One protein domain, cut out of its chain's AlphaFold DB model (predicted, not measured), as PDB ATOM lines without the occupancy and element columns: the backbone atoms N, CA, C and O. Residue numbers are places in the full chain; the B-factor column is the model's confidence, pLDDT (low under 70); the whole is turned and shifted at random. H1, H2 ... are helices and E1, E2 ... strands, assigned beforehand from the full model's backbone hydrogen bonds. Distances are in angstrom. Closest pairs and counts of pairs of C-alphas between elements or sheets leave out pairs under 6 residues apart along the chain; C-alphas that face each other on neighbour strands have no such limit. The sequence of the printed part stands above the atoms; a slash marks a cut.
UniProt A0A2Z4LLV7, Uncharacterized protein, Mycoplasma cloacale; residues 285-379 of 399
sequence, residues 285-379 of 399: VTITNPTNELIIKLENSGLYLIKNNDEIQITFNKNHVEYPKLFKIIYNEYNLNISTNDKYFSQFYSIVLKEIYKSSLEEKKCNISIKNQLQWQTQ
ATOM      1  N   VAL A 285      92.636   9.006 212.023       91.81
ATOM      2  CA  VAL A 285      91.719   9.389 213.096       91.81
ATOM      3  C   VAL A 285      92.290  10.633 213.753       91.81
ATOM      4  O   VAL A 285      93.408  10.608 214.252       91.81
ATOM      5  N   THR A 286      91.533  11.716 213.749       94.25
ATOM      6  CA  THR A 286      91.904  12.994 214.344       94.25
ATOM      7  C   THR A 286      91.046  13.231 215.572       94.25
ATOM      8  O   THR A 286      89.818  13.239 215.468       94.25
ATOM      9  N   ILE A 287      91.684  13.445 216.717       93.12
ATOM     10  CA  ILE A 287      91.034  13.845 217.964       93.12
ATOM     11  C   ILE A 287      91.263  15.345 218.134       93.12
ATOM     12  O   ILE A 287      92.410  15.789 218.191       93.12
ATOM     13  N   THR A 288      90.180  16.119 218.192       93.75
ATOM     14  CA  THR A 288      90.238  17.574 218.402       93.75
ATOM     15  C   THR A 288      90.116  17.900 219.886       93.75
ATOM     16  O   THR A 288      89.258  17.323 220.558       93.75
ATOM     17  N   ASN A 289      90.922  18.845 220.366       90.12
ATOM     18  CA  ASN A 289      91.020  19.275 221.763       90.12
ATOM     19  C   ASN A 289      91.211  18.110 222.763       90.12
ATOM     20  O   ASN A 289      90.417  17.978 223.699       90.12
ATOM     21  N   PRO A 290      92.217  17.228 222.580       89.62
ATOM     22  CA  PRO A 290      92.479  16.155 223.538       89.62
ATOM     23  C   PRO A 290      92.939  16.719 224.891       89.62
ATOM     24  O   PRO A 290      93.692  17.689 224.951       89.62
ATOM     25  N   THR A 291      92.525  16.087 225.992       90.38
ATOM     26  CA  THR A 291      93.014  16.426 227.338       90.38
ATOM     27  C   THR A 291      94.501  16.093 227.457       90.38
ATOM     28  O   THR A 291      94.960  15.114 226.874       90.38
ATOM     29  N   ASN A 292      95.266  16.844 228.258       88.31
ATOM     30  CA  ASN A 292      96.696  16.564 228.465       88.31
ATOM     31  C   ASN A 292      96.964  15.114 228.911       88.31
ATOM     32  O   ASN A 292      97.954  14.514 228.504       88.31
ATOM     33  N   GLU A 293      96.061  14.530 229.700       90.62
ATOM     34  CA  GLU A 293      96.146  13.129 230.111       90.62
ATOM     35  C   GLU A 293      95.999  12.165 228.923       90.62
ATOM     36  O   GLU A 293      96.784  11.224 228.782       90.62
ATOM     37  N   LEU A 294      95.043  12.419 228.024       90.62
ATOM     38  CA  LEU A 294      94.864  11.633 226.807       90.62
ATOM     39  C   LEU A 294      96.066  11.761 225.865       90.62
ATOM     40  O   LEU A 294      96.488  10.765 225.279       90.62
ATOM     41  N   ILE A 295      96.644  12.960 225.746       89.31
ATOM     42  CA  ILE A 295      97.870  13.185 224.969       89.31
ATOM     43  C   ILE A 295      98.984  12.253 225.467       89.31
ATOM     44  O   ILE A 295      99.559  11.513 224.670       89.31
ATOM     45  N   ILE A 296      99.225  12.221 226.781       89.31
ATOM     46  CA  ILE A 296     100.260  11.374 227.396       89.31
ATOM     47  C   ILE A 296      99.964   9.883 227.168       89.31
ATOM     48  O   ILE A 296     100.857   9.117 226.796       89.31
ATOM     49  N   LYS A 297      98.708   9.447 227.346       91.06
ATOM     50  CA  LYS A 297      98.298   8.053 227.088       91.06
ATOM     51  C   LYS A 297      98.539   7.645 225.631       91.06
ATOM     52  O   LYS A 297      98.970   6.519 225.377       91.06
ATOM     53  N   LEU A 298      98.268   8.541 224.680       89.56
ATOM     54  CA  LEU A 298      98.500   8.305 223.255       89.56
ATOM     55  C   LEU A 298      99.996   8.250 222.936       89.56
ATOM     56  O   LEU A 298     100.419   7.319 222.252       89.56
ATOM     57  N   GLU A 299     100.803   9.176 223.455       88.25
ATOM     58  CA  GLU A 299     102.261   9.195 223.246       88.25
ATOM     59  C   GLU A 299     102.919   7.890 223.740       88.25
ATOM     60  O   GLU A 299     103.766   7.317 223.055       88.25
ATOM     61  N   ASN A 300     102.430   7.332 224.852       85.81
ATOM     62  CA  ASN A 300     102.926   6.072 225.420       85.81
ATOM     63  C   ASN A 300     102.417   4.800 224.712       85.81
ATOM     64  O   ASN A 300     102.813   3.691 225.069       85.81
ATOM     65  N   SER A 301     101.525   4.920 223.725       76.69
ATOM     66  CA  SER A 301     100.840   3.765 223.124       76.69
ATOM     67  C   SER A 301     101.561   3.111 221.942       76.69
ATOM     68  O   SER A 301     101.140   2.047 221.481       76.69
ATOM     69  N   GLY A 302     102.611   3.749 221.418       78.62
ATOM     70  CA  GLY A 302     103.314   3.296 220.212       78.62
ATOM     71  C   GLY A 302     102.530   3.485 218.905       78.62
ATOM     72  O   GLY A 302     102.950   2.978 217.865       78.62
ATOM     73  N   LEU A 303     101.397   4.197 218.932       82.50
ATOM     74  CA  LEU A 303     100.685   4.621 217.724       82.50
ATOM     75  C   LEU A 303     101.480   5.709 216.984       82.50
ATOM     76  O   LEU A 303     102.191   6.502 217.595       82.50
ATOM     77  N   TYR A 304     101.342   5.780 215.657       86.12
ATOM     78  CA  TYR A 304     101.961   6.850 214.873       86.12
ATOM     79  C   TYR A 304     101.122   8.133 214.962       86.12
ATOM     80  O   TYR A 304     100.015   8.196 214.412       86.12
ATOM     81  N   LEU A 305     101.661   9.141 215.652       90.44
ATOM     82  CA  LEU A 305     100.982  10.395 215.982       90.44
ATOM     83  C   LEU A 305     101.601  11.591 215.249       90.44
ATOM     84  O   LEU A 305     102.820  11.728 215.184       90.44
ATOM     85  N   ILE A 306     100.750  12.495 214.769       89.12
ATOM     86  CA  ILE A 306     101.118  13.839 214.315       89.12
ATOM     87  C   ILE A 306     100.356  14.827 215.195       89.12
ATOM     88  O   ILE A 306      99.125  14.790 215.253       89.12
ATOM     89  N   LYS A 307     101.089  15.691 215.899       85.31
ATOM     90  CA  LYS A 307     100.533  16.640 216.864       85.31
ATOM     91  C   LYS A 307     100.535  18.045 216.280       85.31
ATOM     92  O   LYS A 307     101.590  18.562 215.921       85.31
ATOM     93  N   ASN A 308      99.355  18.643 216.242       84.38
ATOM     94  CA  ASN A 308      99.141  20.065 216.015       84.38
ATOM     95  C   ASN A 308      98.527  20.654 217.294       84.38
ATOM     96  O   ASN A 308      97.979  19.906 218.099       84.38
ATOM     97  N   ASN A 309      98.614  21.973 217.487       77.25
ATOM     98  CA  ASN A 309      98.239  22.633 218.750       77.25
ATOM     99  C   ASN A 309      96.909  22.135 219.350       77.25
ATOM    100  O   ASN A 309      96.889  21.742 220.512       77.25
ATOM    101  N   ASP A 310      95.857  22.053 218.534       86.94
ATOM    102  CA  ASP A 310      94.509  21.684 218.988       86.94
ATOM    103  C   ASP A 310      94.066  20.288 218.509       86.94
ATOM    104  O   ASP A 310      92.925  19.874 218.722       86.94
ATOM    105  N   GLU A 311      94.940  19.537 217.834       91.50
ATOM    106  CA  GLU A 311      94.577  18.265 217.206       91.50
ATOM    107  C   GLU A 311      95.684  17.218 217.313       91.50
ATOM    108  O   GLU A 311      96.852  17.475 217.014       91.50
ATOM    109  N   ILE A 312      95.298  15.981 217.624       92.44
ATOM    110  CA  ILE A 312      96.168  14.814 217.458       92.44
ATOM    111  C   ILE A 312      95.634  13.964 216.319       92.44
ATOM    112  O   ILE A 312      94.511  13.463 216.378       92.44
ATOM    113  N   GLN A 313      96.457  13.776 215.291       93.88
ATOM    114  CA  GLN A 313      96.176  12.879 214.179       93.88
ATOM    115  C   GLN A 313      96.900  11.554 214.378       93.88
ATOM    116  O   GLN A 313      98.105  11.507 214.614       93.88
ATOM    117  N   ILE A 314      96.157  10.467 214.236       92.38
ATOM    118  CA  ILE A 314      96.617   9.095 214.393       92.38
ATOM    119  C   ILE A 314      96.499   8.437 213.028       92.38
ATOM    120  O   ILE A 314      95.389   8.267 212.512       92.38
ATOM    121  N   THR A 315      97.633   8.097 212.421       88.56
ATOM    122  CA  THR A 315      97.639   7.443 211.105       88.56
ATOM    123  C   THR A 315      97.851   5.951 211.277       88.56
ATOM    124  O   THR A 315      98.856   5.512 211.829       88.56
ATOM    125  N   PHE A 316      96.918   5.161 210.759       78.00
ATOM    126  CA  PHE A 316      97.001   3.707 210.779       78.00
ATOM    127  C   PHE A 316      97.531   3.198 209.449       78.00
ATOM    128  O   PHE A 316      97.155   3.683 208.383       78.00
ATOM    129  N   ASN A 317      98.375   2.175 209.479       65.81
ATOM    130  CA  ASN A 317      98.759   1.494 208.253       65.81
ATOM    131  C   ASN A 317      97.515   0.812 207.667       65.81
ATOM    132  O   ASN A 317      96.958  -0.080 208.295       65.81
ATOM    133  N   LYS A 318      97.074   1.176 206.458       60.81
ATOM    134  CA  LYS A 318      95.889   0.554 205.829       60.81
ATOM    135  C   LYS A 318      95.991  -0.968 205.674       60.81
ATOM    136  O   LYS A 318      94.968  -1.644 205.598       60.81
ATOM    137  N   ASN A 319      97.214  -1.502 205.621       50.44
ATOM    138  CA  ASN A 319      97.469  -2.940 205.555       50.44
ATOM    139  C   ASN A 319      97.392  -3.612 206.938       50.44
ATOM    140  O   ASN A 319      97.247  -4.832 207.006       50.44
ATOM    141  N   HIS A 320      97.483  -2.830 208.018       55.75
ATOM    142  CA  HIS A 320      97.494  -3.282 209.405       55.75
ATOM    143  C   HIS A 320      96.881  -2.215 210.335       55.75
ATOM    144  O   HIS A 320      97.589  -1.383 210.908       55.75
ATOM    145  N   VAL A 321      95.547  -2.195 210.430       59.03
ATOM    146  CA  VAL A 321      94.816  -1.162 211.176       59.03
ATOM    147  C   VAL A 321      94.536  -1.633 212.600       59.03
ATOM    148  O   VAL A 321      93.723  -2.525 212.839       59.03
ATOM    149  N   GLU A 322      95.202  -1.005 213.565       63.53
ATOM    150  CA  GLU A 322      95.167  -1.378 214.984       63.53
ATOM    151  C   GLU A 322      94.170  -0.542 215.809       63.53
ATOM    152  O   GLU A 322      94.500  -0.023 216.877       63.53
ATOM    153  N   TYR A 323      92.919  -0.419 215.353       70.38
ATOM    154  CA  TYR A 323      91.889   0.296 216.123       70.38
ATOM    155  C   TYR A 323      91.692  -0.182 217.568       70.38
ATOM    156  O   TYR A 323      91.484   0.677 218.424       70.38
ATOM    157  N   PRO A 324      91.820  -1.483 217.904       66.50
ATOM    158  CA  PRO A 324      91.707  -1.924 219.293       66.50
ATOM    159  C   PRO A 324      92.681  -1.228 220.254       66.50
ATOM    160  O   PRO A 324      92.300  -0.937 221.388       66.50
ATOM    161  N   LYS A 325      93.908  -0.904 219.808       69.25
ATOM    162  CA  LYS A 325      94.878  -0.160 220.630       69.25
ATOM    163  C   LYS A 325      94.370   1.241 220.941       69.25
ATOM    164  O   LYS A 325      94.397   1.653 222.096       69.25
ATOM    165  N   LEU A 326      93.844   1.933 219.930       81.25
ATOM    166  CA  LEU A 326      93.243   3.249 220.117       81.25
ATOM    167  C   LEU A 326      92.019   3.172 221.034       81.25
ATOM    168  O   LEU A 326      91.930   3.934 221.989       81.25
ATOM    169  N   PHE A 327      91.111   2.223 220.801       81.19
ATOM    170  CA  PHE A 327      89.899   2.062 221.605       81.19
ATOM    171  C   PHE A 327      90.206   1.816 223.080       81.19
ATOM    172  O   PHE A 327      89.573   2.431 223.929       81.19
ATOM    173  N   LYS A 328      91.222   1.007 223.402       73.69
ATOM    174  CA  LYS A 328      91.679   0.800 224.786       73.69
ATOM    175  C   LYS A 328      92.155   2.087 225.471       73.69
ATOM    176  O   LYS A 328      92.115   2.173 226.692       73.69
ATOM    177  N   ILE A 329      92.615   3.073 224.711       83.06
ATOM    178  CA  ILE A 329      93.064   4.355 225.260       83.06
ATOM    179  C   ILE A 329      91.874   5.289 225.457       83.06
ATOM    180  O   ILE A 329      91.755   5.916 226.502       83.06
ATOM    181  N   ILE A 330      90.977   5.347 224.469       85.50
ATOM    182  CA  ILE A 330      89.905   6.348 224.435       85.50
ATOM    183  C   ILE A 330      88.595   5.892 225.089       85.50
ATOM    184  O   ILE A 330      87.712   6.719 225.288       85.50
ATOM    185  N   TYR A 331      88.438   4.604 225.430       81.06
ATOM    186  CA  TYR A 331      87.134   4.065 225.837       81.06
ATOM    187  C   TYR A 331      86.533   4.725 227.080       81.06
ATOM    188  O   TYR A 331      85.317   4.680 227.212       81.06
ATOM    189  N   ASN A 332      87.333   5.292 227.988       79.81
ATOM    190  CA  ASN A 332      86.872   5.944 229.225       79.81
ATOM    191  C   ASN A 332      86.898   7.476 229.171       79.81
ATOM    192  O   ASN A 332      86.583   8.125 230.163       79.81
ATOM    193  N   GLU A 333      87.273   8.053 228.038       83.56
ATOM    194  CA  GLU A 333      87.358   9.499 227.885       83.56
ATOM    195  C   GLU A 333      85.970  10.088 227.578       83.56
ATOM    196  O   GLU A 333      85.171   9.495 226.846       83.56
ATOM    197  N   TYR A 334      85.690  11.268 228.134       84.06
ATOM    198  CA  TYR A 334      84.408  11.963 227.988       84.06
ATOM    199  C   TYR A 334      84.512  13.132 227.007       84.06
ATOM    200  O   TYR A 334      85.554  13.780 226.915       84.06
ATOM    201  N   ASN A 335      83.410  13.458 226.323       85.62
ATOM    202  CA  ASN A 335      83.311  14.615 225.416       85.62
ATOM    203  C   ASN A 335      84.319  14.585 224.250       85.62
ATOM    204  O   ASN A 335      84.767  15.627 223.773       85.62
ATOM    205  N   LEU A 336      84.685  13.387 223.782       89.50
ATOM    206  CA  LEU A 336      85.624  13.232 222.676       89.50
ATOM    207  C   LEU A 336      85.006  13.653 221.346       89.50
ATOM    208  O   LEU A 336      84.009  13.081 220.907       89.50
ATOM    209  N   ASN A 337      85.678  14.572 220.660       92.94
ATOM    210  CA  ASN A 337      85.370  14.954 219.288       92.94
ATOM    211  C   ASN A 337      86.386  14.307 218.343       92.94
ATOM    212  O   ASN A 337      87.567  14.663 218.329       92.94
ATOM    213  N   ILE A 338      85.920  13.338 217.560       92.75
ATOM    214  CA  ILE A 338      86.740  12.543 216.650       92.75
ATOM    215  C   ILE A 338      86.292  12.800 215.214       92.75
ATOM    216  O   ILE A 338      85.101  12.788 214.891       92.75
ATOM    217  N   SER A 339      87.253  12.990 214.316       92.50
ATOM    218  CA  SER A 339      87.011  12.931 212.877       92.50
ATOM    219  C   SER A 339      87.887  11.877 212.217       92.50
ATOM    220  O   SER A 339      89.031  11.680 212.609       92.50
ATOM    221  N   THR A 340      87.362  11.156 211.233       92.38
ATOM    222  CA  THR A 340      88.115  10.097 210.552       92.38
ATOM    223  C   THR A 340      87.755   9.999 209.079       92.38
ATOM    224  O   THR A 340      86.644  10.342 208.675       92.38
ATOM    225  N   ASN A 341      88.693   9.526 208.262       86.81
ATOM    226  CA  ASN A 341      88.430   9.191 206.863       86.81
ATOM    227  C   ASN A 341      87.915   7.754 206.665       86.81
ATOM    228  O   ASN A 341      87.595   7.390 205.531       86.81
ATOM    229  N   ASP A 342      87.809   6.949 207.726       82.19
ATOM    230  CA  ASP A 342      87.262   5.594 207.664       82.19
ATOM    231  C   ASP A 342      85.783   5.579 208.067       82.19
ATOM    232  O   ASP A 342      85.411   5.878 209.204       82.19
ATOM    233  N   LYS A 343      84.926   5.186 207.126       77.31
ATOM    234  CA  LYS A 343      83.478   5.124 207.333       77.31
ATOM    235  C   LYS A 343      83.057   4.149 208.442       77.31
ATOM    236  O   LYS A 343      82.014   4.367 209.057       77.31
ATOM    237  N   TYR A 344      83.819   3.086 208.689       74.00
ATOM    238  CA  TYR A 344      83.408   2.009 209.601       74.00
ATOM    239  C   TYR A 344      83.859   2.222 211.052       74.00
ATOM    240  O   TYR A 344      83.401   1.517 211.951       74.00
ATOM    241  N   PHE A 345      84.704   3.225 211.308       82.19
ATOM    242  CA  PHE A 345      85.286   3.492 212.624       82.19
ATOM    243  C   PHE A 345      84.241   3.634 213.742       82.19
ATOM    244  O   PHE A 345      84.382   3.014 214.793       82.19
ATOM    245  N   SER A 346      83.170   4.403 213.506       82.38
ATOM    246  CA  SER A 346      82.107   4.635 214.501       82.38
ATOM    247  C   SER A 346      81.397   3.337 214.903       82.38
ATOM    248  O   SER A 346      81.166   3.078 216.083       82.38
ATOM    249  N   GLN A 347      81.121   2.473 213.922       74.81
ATOM    250  CA  GLN A 347      80.477   1.184 214.160       74.81
ATOM    251  C   GLN A 347      81.393   0.246 214.956       74.81
ATOM    252  O   GLN A 347      80.940  -0.377 215.915       74.81
ATOM    253  N   PHE A 348      82.687   0.193 214.617       72.50
ATOM    254  CA  PHE A 348      83.666  -0.589 215.378       72.50
ATOM    255  C   PHE A 348      83.802  -0.102 216.816       72.50
ATOM    256  O   PHE A 348      83.809  -0.915 217.739       72.50
ATOM    257  N   TYR A 349      83.861   1.213 217.011       79.19
ATOM    258  CA  TYR A 349      83.968   1.797 218.340       79.19
ATOM    259  C   TYR A 349      82.747   1.474 219.209       79.19
ATOM    260  O   TYR A 349      82.903   1.051 220.353       79.19
ATOM    261  N   SER A 350      81.544   1.591 218.642       74.25
ATOM    262  CA  SER A 350      80.289   1.273 219.331       74.25
ATOM    263  C   SER A 350      80.224  -0.179 219.798       74.25
ATOM    264  O   SER A 350      79.930  -0.441 220.964       74.25
ATOM    265  N   ILE A 351      80.581  -1.126 218.925       63.31
ATOM    266  CA  ILE A 351      80.572  -2.551 219.278       63.31
ATOM    267  C   ILE A 351      81.596  -2.848 220.375       63.31
ATOM    268  O   ILE A 351      81.282  -3.532 221.344       63.31
ATOM    269  N   VAL A 352      82.807  -2.297 220.270       62.91
ATOM    270  CA  VAL A 352      83.852  -2.495 221.284       62.91
ATOM    271  C   VAL A 352      83.430  -1.928 222.640       62.91
ATOM    272  O   VAL A 352      83.604  -2.588 223.664       62.91
ATOM    273  N   LEU A 353      82.837  -0.735 222.670       67.81
ATOM    274  CA  LEU A 353      82.341  -0.148 223.912       67.81
ATOM    275  C   LEU A 353      81.224  -0.974 224.545       67.81
ATOM    276  O   LEU A 353      81.284  -1.237 225.746       67.81
ATOM    277  N   LYS A 354      80.240  -1.388 223.746       65.06
ATOM    278  CA  LYS A 354      79.066  -2.118 224.227       65.06
ATOM    279  C   LYS A 354      79.414  -3.534 224.685       65.06
ATOM    280  O   LYS A 354      78.998  -3.940 225.764       65.06
ATOM    281  N   GLU A 355      80.198  -4.261 223.896       54.66
ATOM    282  CA  GLU A 355      80.382  -5.704 224.082       54.66
ATOM    283  C   GLU A 355      81.651  -6.051 224.874       54.66
ATOM    284  O   GLU A 355      81.636  -6.966 225.696       54.66
ATOM    285  N   ILE A 356      82.751  -5.309 224.685       58.69
ATOM    286  CA  ILE A 356      84.018  -5.577 225.394       58.69
ATOM    287  C   ILE A 356      84.064  -4.805 226.708       58.69
ATOM    288  O   ILE A 356      84.290  -5.386 227.769       58.69
ATOM    289  N   TYR A 357      83.838  -3.494 226.647       62.34
ATOM    290  CA  TYR A 357      83.967  -2.620 227.816       62.34
ATOM    291  C   TYR A 357      82.659  -2.412 228.581       62.34
ATOM    292  O   TYR A 357      82.667  -1.697 229.583       62.34
ATOM    293  N   LYS A 358      81.548  -3.006 228.117       67.94
ATOM    294  CA  LYS A 358      80.210  -2.923 228.731       67.94
ATOM    295  C   LYS A 358      79.827  -1.496 229.140       67.94
ATOM    296  O   LYS A 358      79.243  -1.268 230.194       67.94
ATOM    297  N   SER A 359      80.228  -0.529 228.320       65.44
ATOM    298  CA  SER A 359      80.118   0.903 228.583       65.44
ATOM    299  C   SER A 359      78.999   1.522 227.752       65.44
ATOM    300  O   SER A 359      78.886   1.226 226.561       65.44
ATOM    301  N   SER A 360      78.224   2.432 228.346       65.12
ATOM    302  CA  SER A 360      77.226   3.211 227.608       65.12
ATOM    303  C   SER A 360      77.886   4.346 226.817       65.12
ATOM    304  O   SER A 360      78.642   5.153 227.359       65.12
ATOM    305  N   LEU A 361      77.589   4.419 225.516       62.62
ATOM    306  CA  LEU A 361      78.031   5.512 224.640       62.62
ATOM    307  C   LEU A 361      77.372   6.852 225.003       62.62
ATOM    308  O   LEU A 361      78.006   7.901 224.881       62.62
ATOM    309  N   GLU A 362      76.116   6.813 225.453       63.31
ATOM    310  CA  GLU A 362      75.328   8.001 225.804       63.31
ATOM    311  C   GLU A 362      75.916   8.724 227.023       63.31
ATOM    312  O   GLU A 362      75.931   9.953 227.071       63.31
ATOM    313  N   GLU A 363      76.500   7.970 227.957       63.69
ATOM    314  CA  GLU A 363      77.161   8.509 229.151       63.69
ATOM    315  C   GLU A 363      78.496   9.197 228.828       63.69
ATOM    316  O   GLU A 363      78.879  10.155 229.500       63.69
ATOM    317  N   LYS A 364      79.203   8.747 227.781       69.06
ATOM    318  CA  LYS A 364      80.575   9.186 227.462       69.06
ATOM    319  C   LYS A 364      80.649  10.367 226.481       69.06
ATOM    320  O   LYS A 364      81.725  10.929 226.292       69.06
ATOM    321  N   LYS A 365      79.525  10.792 225.882       71.06
ATOM    322  CA  LYS A 365      79.430  11.911 224.912       71.06
ATOM    323  C   LYS A 365      80.579  11.907 223.885       71.06
ATOM    324  O   LYS A 365      81.379  12.832 223.829       71.06
ATOM    325  N   CYS A 366      80.685  10.859 223.069       82.75
ATOM    326  CA  CYS A 366      81.669  10.810 221.982       82.75
ATOM    327  C   CYS A 366      81.014  11.171 220.642       82.75
ATOM    328  O   CYS A 366      80.095  10.488 220.191       82.75
ATOM    329  N   ASN A 367      81.491  12.236 219.998       87.69
ATOM    330  CA  ASN A 367      81.033  12.663 218.682       87.69
ATOM    331  C   ASN A 367      82.033  12.216 217.609       87.69
ATOM    332  O   ASN A 367      83.160  12.707 217.556       87.69
ATOM    333  N   ILE A 368      81.620  11.288 216.744       88.38
ATOM    334  CA  ILE A 368      82.454  10.739 215.669       88.38
ATOM    335  C   ILE A 368      81.903  11.197 214.320       88.38
ATOM    336  O   ILE A 368      80.799  10.825 213.924       88.38
ATOM    337  N   SER A 369      82.711  11.953 213.580       91.62
ATOM    338  CA  SER A 369      82.383  12.452 212.242       91.62
ATOM    339  C   SER A 369      83.269  11.826 211.161       91.62
ATOM    340  O   SER A 369      84.454  11.574 211.369       91.62
ATOM    341  N   ILE A 370      82.706  11.594 209.973       88.12
ATOM    342  CA  ILE A 370      83.464  11.102 208.816       88.12
ATOM    343  C   ILE A 370      83.831  12.295 207.927       88.12
ATOM    344  O   ILE A 370      82.946  13.002 207.446       88.12
ATOM    345  N   LYS A 371      85.127  12.515 207.682       86.81
ATOM    346  CA  LYS A 371      85.659  13.587 206.820       86.81
ATOM    347  C   LYS A 371      86.620  13.008 205.786       86.81
ATOM    348  O   LYS A 371      87.432  12.156 206.116       86.81
ATOM    349  N   ASN A 372      86.576  13.504 204.545       80.12
ATOM    350  CA  ASN A 372      87.493  13.095 203.467       80.12
ATOM    351  C   ASN A 372      87.598  11.568 203.310       80.12
ATOM    352  O   ASN A 372      88.698  11.013 203.280       80.12
ATOM    353  N   GLN A 373      86.436  10.911 203.245       79.31
ATOM    354  CA  GLN A 373      86.301   9.457 203.239       79.31
ATOM    355  C   GLN A 373      87.272   8.784 202.252       79.31
ATOM    356  O   GLN A 373      87.438   9.239 201.116       79.31
ATOM    357  N   LEU A 374      87.880   7.670 202.675       70.62
ATOM    358  CA  LEU A 374      88.767   6.866 201.837       70.62
ATOM    359  C   LEU A 374      88.101   6.550 200.489       70.62
ATOM    360  O   LEU A 374      86.990   6.027 200.424       70.62
ATOM    361  N   GLN A 375      88.796   6.857 199.392       63.00
ATOM    362  CA  GLN A 375      88.237   6.830 198.033       63.00
ATOM    363  C   GLN A 375      87.690   5.454 197.615       63.00
ATOM    364  O   GLN A 375      86.735   5.361 196.849       63.00
ATOM    365  N   TRP A 376      88.266   4.368 198.130       59.41
ATOM    366  CA  TRP A 376      87.762   3.020 197.864       59.41
ATOM    367  C   TRP A 376      86.465   2.706 198.636       59.41
ATOM    368  O   TRP A 376      85.729   1.809 198.238       59.41
ATOM    369  N   GLN A 377      86.150   3.466 199.693       64.75
ATOM    370  CA  GLN A 377      84.918   3.355 200.481       64.75
ATOM    371  C   GLN A 377      83.794   4.283 199.975       64.75
ATOM    372  O   GLN A 377      82.616   4.017 200.225       64.75
ATOM    373  N   THR A 378      84.121   5.374 199.266       59.47
ATOM    374  CA  THR A 378      83.115   6.273 198.651       59.47
ATOM    375  C   THR A 378      82.400   5.595 197.486       59.47
ATOM    376  O   THR A 378      81.207   5.805 197.246       59.47
ATOM    377  N   GLN A 379      83.106   4.704 196.791       51.59
ATOM    378  CA  GLN A 379      82.525   3.798 195.816       51.59
ATOM    379  C   GLN A 379      81.830   2.666 196.561       51.59
ATOM    380  O   GLN A 379      82.349   1.568 196.727       51.59
TER     381      GLN A 379
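Overview. This is residues 285 to 379 of the 399 residues of an uncharacterized protein of Mycoplasma cloacale (UniProt A0A2Z4LLV7). A twisted wall of five short strands has three helices, H1, H2 and H3, gathered to one side of it, while its other side is bare; H1 packs on it near the E2 edge, H3 grazes it near the E5 edge, and H2 sits between those two helices. Short H4 is beside H3, and short H5 lies well away from the other helices at the end of the printed part. The 95 printed residues hold five named helices and five named strands, in the order E1 H1 E2 E3 H2 E4 H3 H4 E5 H5; the sheet runs E2 E3 E1 E4 E5 and is mixed, and the class is mixed, helices and strands. The whole is compact, with a radius of gyration of the C-alphas of 12.9 A and spans of 34 by 30 by 21 A.

Along the chain. The strands are E2, residues 305 to 308; E3, residues 311 to 315, 12.8 A long; E1, residues 285 to 288, which begins with C-alpha 285 at (91.719, 9.389, 213.096); E4, residues 337 to 340; and E5, residues 367 to 370. The helices are H1, residues 292 to 299, 10.6 A; H2, residues 323 to 330, 10.5 A; H3, residues 345 to 356, 15.7 A, with C-alpha 345 at (85.286, 3.492, 212.624); H4, residues 361 to 364; and H5, residues 375 to 378, ending with C-alpha 378 at (83.115, 6.273, 198.651).

Arrangement. E2 and E3 form an antiparallel hairpin, with N 306 and O 313 2.8 A apart. E3 and E1 are antiparallel, N 287 to O 312 2.8 A, as are E1 and E4, N 286 to O 339 2.7 A. E4 and E5 are parallel, N 338 to O 367 2.8 A. E4, H3 H4, E5 is a strand-helix-strand unit, two parallel neighbour strands with helices between; E1, H1, E2 and E3, H2, E4 are split units, another strand lying between their two. The three crossovers are right-handed. H1 is on the sheet at a height of 10.2 A, along E3 at 19 degrees on the local plane. H3 only grazes the sheet with residues 345 to 349; C-alphas 346 and 368, its closest to E5, are 6.2 A apart. H2 is only just not on the sheet, with 4 pairs of C-alphas within 10 A. H1 and H2 touch at a shallow tilt of 24 degrees, opposite ways, closest at the C-alphas of Lys 297 and Ile 329, 6.7 A. H2 and H3 are close but not clearly touching, closest at C-alphas 327 and 349, 6.8 A. H3, with residues 350 to 354 alone, and H4 only just touch, with 3 pairs within 8 A, closest at C-alphas 353 and 361, 7.2 A. H5 is apart from H1, H2, H3 and H4. Every O i to N i+4 pair is within hydrogen-bond range in H1, H2 and H3; H4 and H5 are too short for such a pair.

Size, cuts and confidence. The C-alphas farthest apart, of Glu 293 and Gln 379, are 38.1 A apart. The printed part has no cut, and no link is long. The mean pLDDT of the printed part is 78.6; residues 317 to 322, 324 to 325, 351 to 364 and 375 to 379 are under 70.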